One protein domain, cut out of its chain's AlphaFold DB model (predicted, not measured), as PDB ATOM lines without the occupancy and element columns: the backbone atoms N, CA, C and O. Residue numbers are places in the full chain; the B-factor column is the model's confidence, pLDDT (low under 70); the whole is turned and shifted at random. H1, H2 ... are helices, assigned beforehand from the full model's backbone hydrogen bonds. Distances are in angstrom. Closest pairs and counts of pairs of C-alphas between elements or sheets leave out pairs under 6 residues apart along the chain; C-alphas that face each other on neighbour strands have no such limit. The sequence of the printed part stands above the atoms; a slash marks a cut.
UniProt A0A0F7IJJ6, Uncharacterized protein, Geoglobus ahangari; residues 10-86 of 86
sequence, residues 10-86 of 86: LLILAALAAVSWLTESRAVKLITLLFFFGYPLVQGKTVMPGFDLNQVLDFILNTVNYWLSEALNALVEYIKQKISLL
ATOM      1  N   LEU A  10     -34.749  20.509  -9.243       85.38
ATOM      2  CA  LEU A  10     -33.546  21.200  -9.705       85.38
ATOM      3  C   LEU A  10     -33.705  21.880 -11.064       85.38
ATOM      4  O   LEU A  10     -33.196  22.980 -11.249       85.38
ATOM      5  N   LEU A  11     -34.398  21.252 -12.015       85.06
ATOM      6  CA  LEU A  11     -34.655  21.827 -13.337       85.06
ATOM      7  C   LEU A  11     -35.562  23.051 -13.227       85.06
ATOM      8  O   LEU A  11     -35.314  24.061 -13.884       85.06
ATOM      9  N   ILE A  12     -36.573  22.982 -12.357       86.31
ATOM     10  CA  ILE A  12     -37.460  24.114 -12.069       86.31
ATOM     11  C   ILE A  12     -36.657  25.249 -11.426       86.31
ATOM     12  O   ILE A  12     -36.747  26.391 -11.876       86.31
ATOM     13  N   LEU A  13     -35.816  24.942 -10.433       89.44
ATOM     14  CA  LEU A  13     -34.950  25.932  -9.793       89.44
ATOM     15  C   LEU A  13     -33.962  26.564 -10.790       89.44
ATOM     16  O   LEU A  13     -33.799  27.782 -10.800       89.44
ATOM     17  N   ALA A  14     -33.335  25.762 -11.651       87.94
ATOM     18  CA  ALA A  14     -32.393  26.231 -12.663       87.94
ATOM     19  C   ALA A  14     -33.070  27.127 -13.709       87.94
ATOM     20  O   ALA A  14     -32.538  28.184 -14.054       87.94
ATOM     21  N   ALA A  15     -34.268  26.756 -14.171       88.50
ATOM     22  CA  ALA A  15     -35.061  27.578 -15.077       88.50
ATOM     23  C   ALA A  15     -35.455  28.910 -14.422       88.50
ATOM     24  O   ALA A  15     -35.266  29.969 -15.018       88.50
ATOM     25  N   LEU A  16     -35.936  28.879 -13.176       88.81
ATOM     26  CA  LEU A  16     -36.275  30.082 -12.414       88.81
ATOM     27  C   LEU A  16     -35.059  30.989 -12.197       88.81
ATOM     28  O   LEU A  16     -35.172  32.205 -12.343       88.81
ATOM     29  N   ALA A  17     -33.888  30.426 -11.901       87.75
ATOM     30  CA  ALA A  17     -32.643  31.179 -11.772       87.75
ATOM     31  C   ALA A  17     -32.223  31.825 -13.104       87.75
ATOM     32  O   ALA A  17     -31.906  33.015 -13.131       87.75
ATOM     33  N   ALA A  18     -32.293  31.081 -14.213       89.75
ATOM     34  CA  ALA A  18     -31.961  31.584 -15.544       89.75
ATOM     35  C   ALA A  18     -32.909  32.712 -15.984       89.75
ATOM     36  O   ALA A  18     -32.459  33.779 -16.400       89.75
ATOM     37  N   VAL A  19     -34.224  32.522 -15.832       88.75
ATOM     38  CA  VAL A  19     -35.225  33.547 -16.173       88.75
ATOM     39  C   VAL A  19     -35.083  34.767 -15.263       88.75
ATOM     40  O   VAL A  19     -35.148  35.898 -15.743       88.75
ATOM     41  N   SER A  20     -34.833  34.562 -13.968       89.44
ATOM     42  CA  SER A  20     -34.571  35.629 -12.994       89.44
ATOM     43  C   SER A  20     -33.357  36.481 -13.374       89.44
ATOM     44  O   SER A  20     -33.381  37.703 -13.205       89.44
ATOM     45  N   TRP A  21     -32.300  35.848 -13.885       86.75
ATOM     46  CA  TRP A  21     -31.101  36.537 -14.355       86.75
ATOM     47  C   TRP A  21     -31.373  37.347 -15.625       86.75
ATOM     48  O   TRP A  21     -31.002  38.512 -15.699       86.75
ATOM     49  N   LEU A  22     -32.078  36.758 -16.595       89.31
ATOM     50  CA  LEU A  22     -32.333  37.376 -17.899       89.31
ATOM     51  C   LEU A  22     -33.343  38.527 -17.856       89.31
ATOM     52  O   LEU A  22     -33.224  39.478 -18.619       89.31
ATOM     53  N   THR A  23     -34.366  38.431 -17.007       83.62
ATOM     54  CA  THR A  23     -35.466  39.414 -16.988       83.62
ATOM     55  C   THR A  23     -35.238  40.567 -16.015       83.62
ATOM     56  O   THR A  23     -36.047  41.490 -15.985       83.62
ATOM     57  N   GLU A  24     -34.209  40.481 -15.161       83.12
ATOM     58  CA  GLU A  24     -33.936  41.363 -14.010       83.12
ATOM     59  C   GLU A  24     -35.127  41.616 -13.060       83.12
ATOM     60  O   GLU A  24     -35.014  42.359 -12.078       83.12
ATOM     61  N   SER A  25     -36.256  40.950 -13.299       87.00
ATOM     62  CA  SER A  25     -37.536  41.228 -12.674       87.00
ATOM     63  C   SER A  25     -37.498  40.887 -11.193       87.00
ATOM     64  O   SER A  25     -37.180  39.764 -10.791       87.00
ATOM     65  N   ARG A  26     -37.887  41.861 -10.363       88.44
ATOM     66  CA  ARG A  26     -38.013  41.676  -8.910       88.44
ATOM     67  C   ARG A  26     -39.004  40.566  -8.565       88.44
ATOM     68  O   ARG A  26     -38.759  39.812  -7.631       88.44
ATOM     69  N   ALA A  27     -40.086  40.443  -9.335       90.00
ATOM     70  CA  ALA A  27     -41.094  39.411  -9.121       90.00
ATOM     71  C   ALA A  27     -40.518  38.010  -9.359       90.00
ATOM     72  O   ALA A  27     -40.694  37.129  -8.524       90.00
ATOM     73  N   VAL A  28     -39.768  37.817 -10.449       87.88
ATOM     74  CA  VAL A  28     -39.161  36.515 -10.761       87.88
ATOM     75  C   VAL A  28     -38.103  36.156  -9.720       87.88
ATOM     76  O   VAL A  28     -38.128  35.046  -9.207       87.88
ATOM     77  N   LYS A  29     -37.252  37.107  -9.312       90.94
ATOM     78  CA  LYS A  29     -36.271  36.911  -8.227       90.94
ATOM     79  C   LYS A  29     -36.928  36.450  -6.923       90.94
ATOM     80  O   LYS A  29     -36.438  35.521  -6.284       90.94
ATOM     81  N   LEU A  30     -38.046  37.071  -6.540       93.44
ATOM     82  CA  LEU A  30     -38.804  36.684  -5.349       93.44
ATOM     83  C   LEU A  30     -39.407  35.286  -5.484       93.44
ATOM     84  O   LEU A  30     -39.302  34.500  -4.550       93.44
ATOM     85  N   ILE A  31     -39.987  34.951  -6.638       92.25
ATOM     86  CA  ILE A  31     -40.527  33.609  -6.900       92.25
ATOM     87  C   ILE A  31     -39.413  32.558  -6.834       92.25
ATOM     88  O   ILE A  31     -39.597  31.519  -6.205       92.25
ATOM     89  N   THR A  32     -38.242  32.836  -7.408       92.50
ATOM     90  CA  THR A  32     -37.074  31.948  -7.340       92.50
ATOM     91  C   THR A  32     -36.630  31.717  -5.899       92.50
ATOM     92  O   THR A  32     -36.398  30.576  -5.512       92.50
ATOM     93  N   LEU A  33     -36.560  32.771  -5.080       92.44
ATOM     94  CA  LEU A  33     -36.215  32.653  -3.659       92.44
ATOM     95  C   LEU A  33     -37.279  31.877  -2.876       92.44
ATOM     96  O   LEU A  33     -36.941  30.982  -2.104       92.44
ATOM     97  N   LEU A  34     -38.560  32.175  -3.101       93.56
ATOM     98  CA  LEU A  34     -39.668  31.454  -2.477       93.56
ATOM     99  C   LEU A  34     -39.643  29.972  -2.839       93.56
ATOM    100  O   LEU A  34     -39.890  29.141  -1.976       93.56
ATOM    101  N   PHE A  35     -39.307  29.625  -4.079       93.69
ATOM    102  CA  PHE A  35     -39.159  28.232  -4.478       93.69
ATOM    103  C   PHE A  35     -37.935  27.581  -3.823       93.69
ATOM    104  O   PHE A  35     -38.052  26.500  -3.251       93.69
ATOM    105  N   PHE A  36     -36.783  28.257  -3.839       94.25
ATOM    106  CA  PHE A  36     -35.535  27.759  -3.261       94.25
ATOM    107  C   PHE A  36     -35.675  27.403  -1.776       94.25
ATOM    108  O   PHE A  36     -35.242  26.330  -1.361       94.25
ATOM    109  N   PHE A  37     -36.300  28.273  -0.979       94.12
ATOM    110  CA  PHE A  37     -36.494  28.043   0.456       94.12
ATOM    111  C   PHE A  37     -37.784  27.284   0.779       94.12
ATOM    112  O   PHE A  37     -37.822  26.492   1.718       94.12
ATOM    113  N   GLY A  38     -38.846  27.519   0.013       92.88
ATOM    114  CA  GLY A  38     -40.166  26.955   0.271       92.88
ATOM    115  C   GLY A  38     -40.279  25.490  -0.125       92.88
ATOM    116  O   GLY A  38     -40.925  24.730   0.588       92.88
ATOM    117  N   TYR A  39     -39.634  25.059  -1.213       91.50
ATOM    118  CA  TYR A  39     -39.735  23.671  -1.662       91.50
ATOM    119  C   TYR A  39     -39.209  22.672  -0.612       91.50
ATOM    120  O   TYR A  39     -39.957  21.766  -0.235       91.50
ATOM    121  N   PRO A  40     -37.998  22.845  -0.039       90.88
ATOM    122  CA  PRO A  40     -37.493  21.935   0.992       90.88
ATOM    123  C   PRO A  40     -38.306  22.009   2.292       90.88
ATOM    124  O   PRO A  40     -38.462  21.000   2.980       90.88
ATOM    125  N   LEU A  41     -38.871  23.181   2.597       92.56
ATOM    126  CA  LEU A  41     -39.707  23.404   3.775       92.56
ATOM    127  C   LEU A  41     -41.048  22.665   3.667       92.56
ATOM    128  O   LEU A  41     -41.446  21.973   4.600       92.56
ATOM    129  N   VAL A  42     -41.714  22.732   2.510       90.19
ATOM    130  CA  VAL A  42     -42.962  21.991   2.244       90.19
ATOM    131  C   VAL A  42     -42.725  20.478   2.245       90.19
ATOM    132  O   VAL A  42     -43.583  19.721   2.690       90.19
ATOM    133  N   GLN A  43     -41.545  20.033   1.812       87.19
ATOM    134  CA  GLN A  43     -41.132  18.626   1.858       87.19
ATOM    135  C   GLN A  43     -40.708  18.152   3.263       87.19
ATOM    136  O   GLN A  43     -40.317  16.994   3.430       87.19
ATOM    137  N   GLY A  44     -40.723  19.033   4.273       87.00
ATOM    138  CA  GLY A  44     -40.275  18.721   5.633       87.00
ATOM    139  C   GLY A  44     -38.777  18.408   5.736       87.00
ATOM    140  O   GLY A  44     -38.348  17.757   6.686       87.00
ATOM    141  N   LYS A  45     -37.976  18.825   4.748       87.00
ATOM    142  CA  LYS A  45     -36.513  18.651   4.722       87.00
ATOM    143  C   LYS A  45     -35.785  19.767   5.463       87.00
ATOM    144  O   LYS A  45     -34.653  19.571   5.891       87.00
ATOM    145  N   THR A  46     -36.436  20.915   5.626       89.88
ATOM    146  CA  THR A  46     -35.963  22.037   6.438       89.88
ATOM    147  C   THR A  46     -37.072  22.506   7.378       89.88
ATOM    148  O   THR A  46     -38.255  22.263   7.134       89.88
ATOM    149  N   VAL A  47     -36.692  23.157   8.479       87.94
ATOM    150  CA  VAL A  47     -37.623  23.667   9.498       87.94
ATOM    151  C   VAL A  47     -37.619  25.187   9.452       87.94
ATOM    152  O   VAL A  47     -36.553  25.789   9.359       87.94
ATOM    153  N   MET A  48     -38.803  25.802   9.523       87.75
ATOM    154  CA  MET A  48     -38.933  27.260   9.565       87.75
ATOM    155  C   MET A  48     -38.118  27.818  10.745       87.75
ATOM    156  O   MET A  48     -38.366  27.410  11.882       87.75
ATOM    157  N   PRO A  49     -37.159  28.728  10.504       88.25
ATOM    158  CA  PRO A  49     -36.348  29.272  11.579       88.25
ATOM    159  C   PRO A  49     -37.186  30.209  12.452       88.25
ATOM    160  O   PRO A  49     -38.084  30.904  11.966       88.25
ATOM    161  N   GLY A  50     -36.877  30.249  13.748       86.69
ATOM    162  CA  GLY A  50     -37.338  31.315  14.630       86.69
ATOM    163  C   GLY A  50     -36.615  32.638  14.354       86.69
ATOM    164  O   GLY A  50     -35.908  32.802  13.363       86.69
ATOM    165  N   PHE A  51     -36.758  33.599  15.268       87.44
ATOM    166  CA  PHE A  51     -36.110  34.915  15.156       87.44
ATOM    167  C   PHE A  51     -34.617  34.920  15.530       87.44
ATOM    168  O   PHE A  51     -33.971  35.963  15.466       87.44
ATOM    169  N   ASP A  52     -34.069  33.775  15.940       93.19
ATOM    170  CA  ASP A  52     -32.661  33.639  16.306       93.19
ATOM    171  C   ASP A  52     -31.773  33.546  15.054       93.19
ATOM    172  O   ASP A  52     -32.040  32.768  14.135       93.19
ATOM    173  N   LEU A  53     -30.688  34.325  15.030       91.56
ATOM    174  CA  LEU A  53     -29.763  34.393  13.900       91.56
ATOM    175  C   LEU A  53     -29.096  33.043  13.590       91.56
ATOM    176  O   LEU A  53     -28.911  32.710  12.420       91.56
ATOM    177  N   ASN A  54     -28.774  32.246  14.609       93.69
ATOM    178  CA  ASN A  54     -28.181  30.925  14.420       93.69
ATOM    179  C   ASN A  54     -29.181  29.978  13.752       93.69
ATOM    180  O   ASN A  54     -28.818  29.262  12.826       93.69
ATOM    181  N   GLN A  55     -30.461  30.050  14.133       91.69
ATOM    182  CA  GLN A  55     -31.511  29.243  13.503       91.69
ATOM    183  C   GLN A  55     -31.720  29.619  12.034       91.69
ATOM    184  O   GLN A  55     -31.945  28.747  11.197       91.69
ATOM    185  N   VAL A  56     -31.626  30.910  11.699       91.44
ATOM    186  CA  VAL A  56     -31.698  31.374  10.306       91.44
ATOM    187  C   VAL A  56     -30.510  30.854   9.495       91.44
ATOM    188  O   VAL A  56     -30.700  30.383   8.373       91.44
ATOM    189  N   LEU A  57     -29.295  30.902  10.050       92.12
ATOM    190  CA  LEU A  57     -28.108  30.352   9.392       92.12
ATOM    191  C   LEU A  57     -28.231  28.840   9.184       92.12
ATOM    192  O   LEU A  57     -27.999  28.368   8.071       92.12
ATOM    193  N   ASP A  58     -28.679  28.101  10.198       93.50
ATOM    194  CA  ASP A  58     -28.928  26.663  10.096       93.50
ATOM    195  C   ASP A  58     -29.979  26.353   9.028       93.50
ATOM    196  O   ASP A  58     -29.802  25.443   8.220       93.50
ATOM    197  N   PHE A  59     -31.059  27.134   8.956       92.88
ATOM    198  CA  PHE A  59     -32.072  26.990   7.912       92.88
ATOM    199  C   PHE A  59     -31.490  27.192   6.509       92.88
ATOM    200  O   PHE A  59     -31.757  26.389   5.609       92.88
ATOM    201  N   ILE A  60     -30.674  28.232   6.315       93.50
ATOM    202  CA  ILE A  60     -30.014  28.499   5.032       93.50
ATOM    203  C   ILE A  60     -29.076  27.345   4.675       93.50
ATOM    204  O   ILE A  60     -29.166  26.818   3.566       93.50
ATOM    205  N   LEU A  61     -28.225  26.911   5.605       94.81
ATOM    206  CA  LEU A  61     -27.290  25.805   5.394       94.81
ATOM    207  C   LEU A  61     -28.023  24.506   5.053       94.81
ATOM    208  O   LEU A  61     -27.669  23.842   4.082       94.81
ATOM    209  N   ASN A  62     -29.088  24.174   5.781       94.12
ATOM    210  CA  ASN A  62     -29.895  22.983   5.524       94.12
ATOM    211  C   ASN A  62     -30.600  23.045   4.162       94.12
ATOM    212  O   ASN A  62     -30.645  22.045   3.446       94.12
ATOM    213  N   THR A  63     -31.093  24.220   3.768       94.56
ATOM    214  CA  THR A  63     -31.697  24.437   2.444       94.56
ATOM    215  C   THR A  63     -30.665  24.240   1.334       94.56
ATOM    216  O   THR A  63     -30.924  23.529   0.365       94.56
ATOM    217  N   VAL A  64     -29.472  24.822   1.475       94.06
ATOM    218  CA  VAL A  64     -28.374  24.654   0.511       94.06
ATOM    219  C   VAL A  64     -27.935  23.189   0.432       94.06
ATOM    220  O   VAL A  64     -27.797  22.656  -0.667       94.06
ATOM    221  N   ASN A  65     -27.779  22.519   1.576       94.94
ATOM    222  CA  ASN A  65     -27.406  21.106   1.646       94.94
ATOM    223  C   ASN A  65     -28.440  20.203   0.967       94.94
ATOM    224  O   ASN A  65     -28.058  19.255   0.283       94.94
ATOM    225  N   TYR A  66     -29.732  20.510   1.108       93.50
ATOM    226  CA  TYR A  66     -30.791  19.801   0.396       93.50
ATOM    227  C   TYR A  66     -30.596  19.889  -1.122       93.50
ATOM    228  O   TYR A  66     -30.520  18.860  -1.793       93.50
ATOM    229  N   TRP A  67     -30.443  21.101  -1.664       93.69
ATOM    230  CA  TRP A  67     -30.257  21.288  -3.104       93.69
ATOM    231  C   TRP A  67     -28.966  20.656  -3.619       93.69
ATOM    232  O   TRP A  67     -28.955  20.079  -4.706       93.69
ATOM    233  N   LEU A  68     -27.890  20.717  -2.832       92.62
ATOM    234  CA  LEU A  68     -26.631  20.059  -3.163       92.62
ATOM    235  C   LEU A  68     -26.793  18.535  -3.206       92.62
ATOM    236  O   LEU A  68     -26.319  17.896  -4.143       92.62
ATOM    237  N   SER A  69     -27.481  17.951  -2.223       91.69
ATOM    238  CA  SER A  69     -27.752  16.514  -2.188       91.69
ATOM    239  C   SER A  69     -28.610  16.080  -3.371       91.69
ATOM    240  O   SER A  69     -28.285  15.082  -4.008       91.69
ATOM    241  N   GLU A  70     -29.647  16.846  -3.708       90.00
ATOM    242  CA  GLU A  70     -30.488  16.583  -4.874       90.00
ATOM    243  C   GLU A  70     -29.647  16.611  -6.162       90.00
ATOM    244  O   GLU A  70     -29.758  15.719  -7.003       90.00
ATOM    245  N   ALA A  71     -28.758  17.602  -6.303       88.12
ATOM    246  CA  ALA A  71     -27.895  17.739  -7.476       88.12
ATOM    247  C   ALA A  71     -26.907  16.574  -7.605       88.12
ATOM    248  O   ALA A  71     -26.703  16.045  -8.700       88.12
ATOM    249  N   LEU A  72     -26.321  16.139  -6.487       88.44
ATOM    250  CA  LEU A  72     -25.445  14.972  -6.450       88.44
ATOM    251  C   LEU A  72     -26.208  13.680  -6.758       88.44
ATOM    252  O   LEU A  72     -25.692  12.849  -7.500       88.44
ATOM    253  N   ASN A  73     -27.433  13.520  -6.254       88.31
ATOM    254  CA  ASN A  73     -28.266  12.356  -6.554       88.31
ATOM    255  C   ASN A  73     -28.585  12.282  -8.049       88.31
ATOM    256  O   ASN A  73     -28.346  11.244  -8.662       88.31
ATOM    257  N   ALA A  74     -29.002  13.396  -8.657       84.88
ATOM    258  CA  ALA A  74     -29.242  13.473 -10.096       84.88
ATOM    259  C   ALA A  74     -27.980  13.140 -10.917       84.88
ATOM    260  O   ALA A  74     -28.050  12.419 -11.914       84.88
ATOM    261  N   LEU A  75     -26.803  13.609 -10.481       84.88
ATOM    262  CA  LEU A  75     -25.524  13.279 -11.115       84.88
ATOM    263  C   LEU A  75     -25.206  11.778 -11.008       84.88
ATOM    264  O   LEU A  75     -24.806  11.150 -11.990       84.88
ATOM    265  N   VAL A  76     -25.376  11.200  -9.818       85.19
ATOM    266  CA  VAL A  76     -25.127   9.778  -9.560       85.19
ATOM    267  C   VAL A  76     -26.084   8.907 -10.367       85.19
ATOM    268  O   VAL A  76     -25.645   7.918 -10.949       85.19
ATOM    269  N   GLU A  77     -27.366   9.263 -10.437       86.06
ATOM    270  CA  GLU A  77     -28.362   8.568 -11.255       86.06
ATOM    271  C   GLU A  77     -27.989   8.594 -12.735       86.06
ATOM    272  O   GLU A  77     -27.970   7.543 -13.376       86.06
ATOM    273  N   TYR A  78     -27.584   9.753 -13.255       82.12
ATOM    274  CA  TYR A  78     -27.117   9.880 -14.631       82.12
ATOM    275  C   TYR A  78     -25.896   8.991 -14.922       82.12
ATOM    276  O   TYR A  78     -25.861   8.281 -15.932       82.12
ATOM    277  N   ILE A  79     -24.899   8.975 -14.028       85.81
ATOM    278  CA  ILE A  79     -23.710   8.118 -14.171       85.81
ATOM    279  C   ILE A  79     -24.098   6.637 -14.117       85.81
ATOM    280  O   ILE A  79     -23.664   5.866 -14.973       85.81
ATOM    281  N   LYS A  80     -24.935   6.231 -13.153       81.50
ATOM    282  CA  LYS A  80     -25.427   4.850 -13.036       81.50
ATOM    283  C   LYS A  80     -26.168   4.413 -14.291       81.50
ATOM    284  O   LYS A  80     -25.908   3.321 -14.783       81.50
ATOM    285  N   GLN A  81     -27.041   5.260 -14.829       80.81
ATOM    286  CA  GLN A  81     -27.769   4.976 -16.060       80.81
ATOM    287  C   GLN A  81     -26.810   4.787 -17.240       80.81
ATOM    288  O   GLN A  81     -26.967   3.849 -18.014       80.81
ATOM    289  N   LYS A  82     -25.776   5.627 -17.346       77.00
ATOM    290  CA  LYS A  82     -24.776   5.529 -18.414       77.00
ATOM    291  C   LYS A  82     -23.885   4.287 -18.299       77.00
ATOM    292  O   LYS A  82     -23.543   3.713 -19.323       77.00
ATOM    293  N   ILE A  83     -23.524   3.877 -17.082       80.50
ATOM    294  CA  ILE A  83     -22.742   2.654 -16.837       80.50
ATOM    295  C   ILE A  83     -23.603   1.400 -17.026       80.50
ATOM    296  O   ILE A  83     -23.120   0.428 -17.576       80.50
ATOM    297  N   SER A  84     -24.874   1.414 -16.612       72.00
ATOM    298  CA  SER A  84     -25.792   0.276 -16.778       72.00
ATOM    299  C   SER A  84     -26.201   0.018 -18.233       72.00
ATOM    300  O   SER A  84     -26.773  -1.032 -18.517       72.00
ATOM    301  N   LEU A  85     -25.991   0.989 -19.123       56.31
ATOM    302  CA  LEU A  85     -26.231   0.873 -20.565       56.31
ATOM    303  C   LEU A  85     -24.968   0.457 -21.351       56.31
ATOM    304  O   LEU A  85     -25.054   0.312 -22.570       56.31
ATOM    305  N   LEU A  86     -23.823   0.295 -20.672       50.47
ATOM    306  CA  LEU A  86     -22.572  -0.270 -21.195       50.47
ATOM    307  C   LEU A  86     -22.458  -1.748 -20.803       50.47
ATOM    308  O   LEU A  86     -21.929  -2.510 -21.640       50.47
TER     309      LEU A  86
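Overview. This is residues 10 to 86 of the 86 residues of an uncharacterized protein of Geoglobus ahangari (UniProt A0A0F7IJJ6). A helical hairpin, H1 and H2, stands steeply on one long helix, H3, which makes the longest axis; residues 22 to 27 and 75 to 86 stick out. The 77 printed residues include three named helices, H1, H2, H3, and no named strand: all helix. The whole is loose, radius of gyration of the C-alphas 15.4 A, spanning 52 by 31 by 17 A.

Arrangement. H1, residues 10 to 23, and H2, residues 26 to 42, form a hairpin and touch at a shallow tilt of 16 degrees, closest C-alphas Ser 20 and Val 28, 5.2 A. H2, with a kink of 29 degrees near residue 36, touches H3, residues 53 to 84, with residues 36 to 40 alone, about perpendicular at 81 degrees, closest C-alphas Phe 37 and Thr 63, 6.3 A. H1 only just touches H3, with residue 10 alone and 3 pairs of C-alphas within 8 A, closest Leu 10 and Ala 71, 7.0 A. Every O i to N i+4 pair is within hydrogen-bond range in H1 and H3, 11 of 13 in H2.

Along the chain. H1 begins at C-alpha 10 (-33.546, 21.200, -9.705) and is 19.7 A long, H2 23.2 A. H3, 46.1 A, ends at C-alpha 84 (-25.792, 0.276, -16.778).

Size, cuts and confidence. The printed part has no cut. Residues 85 to 86 have pLDDT under 70.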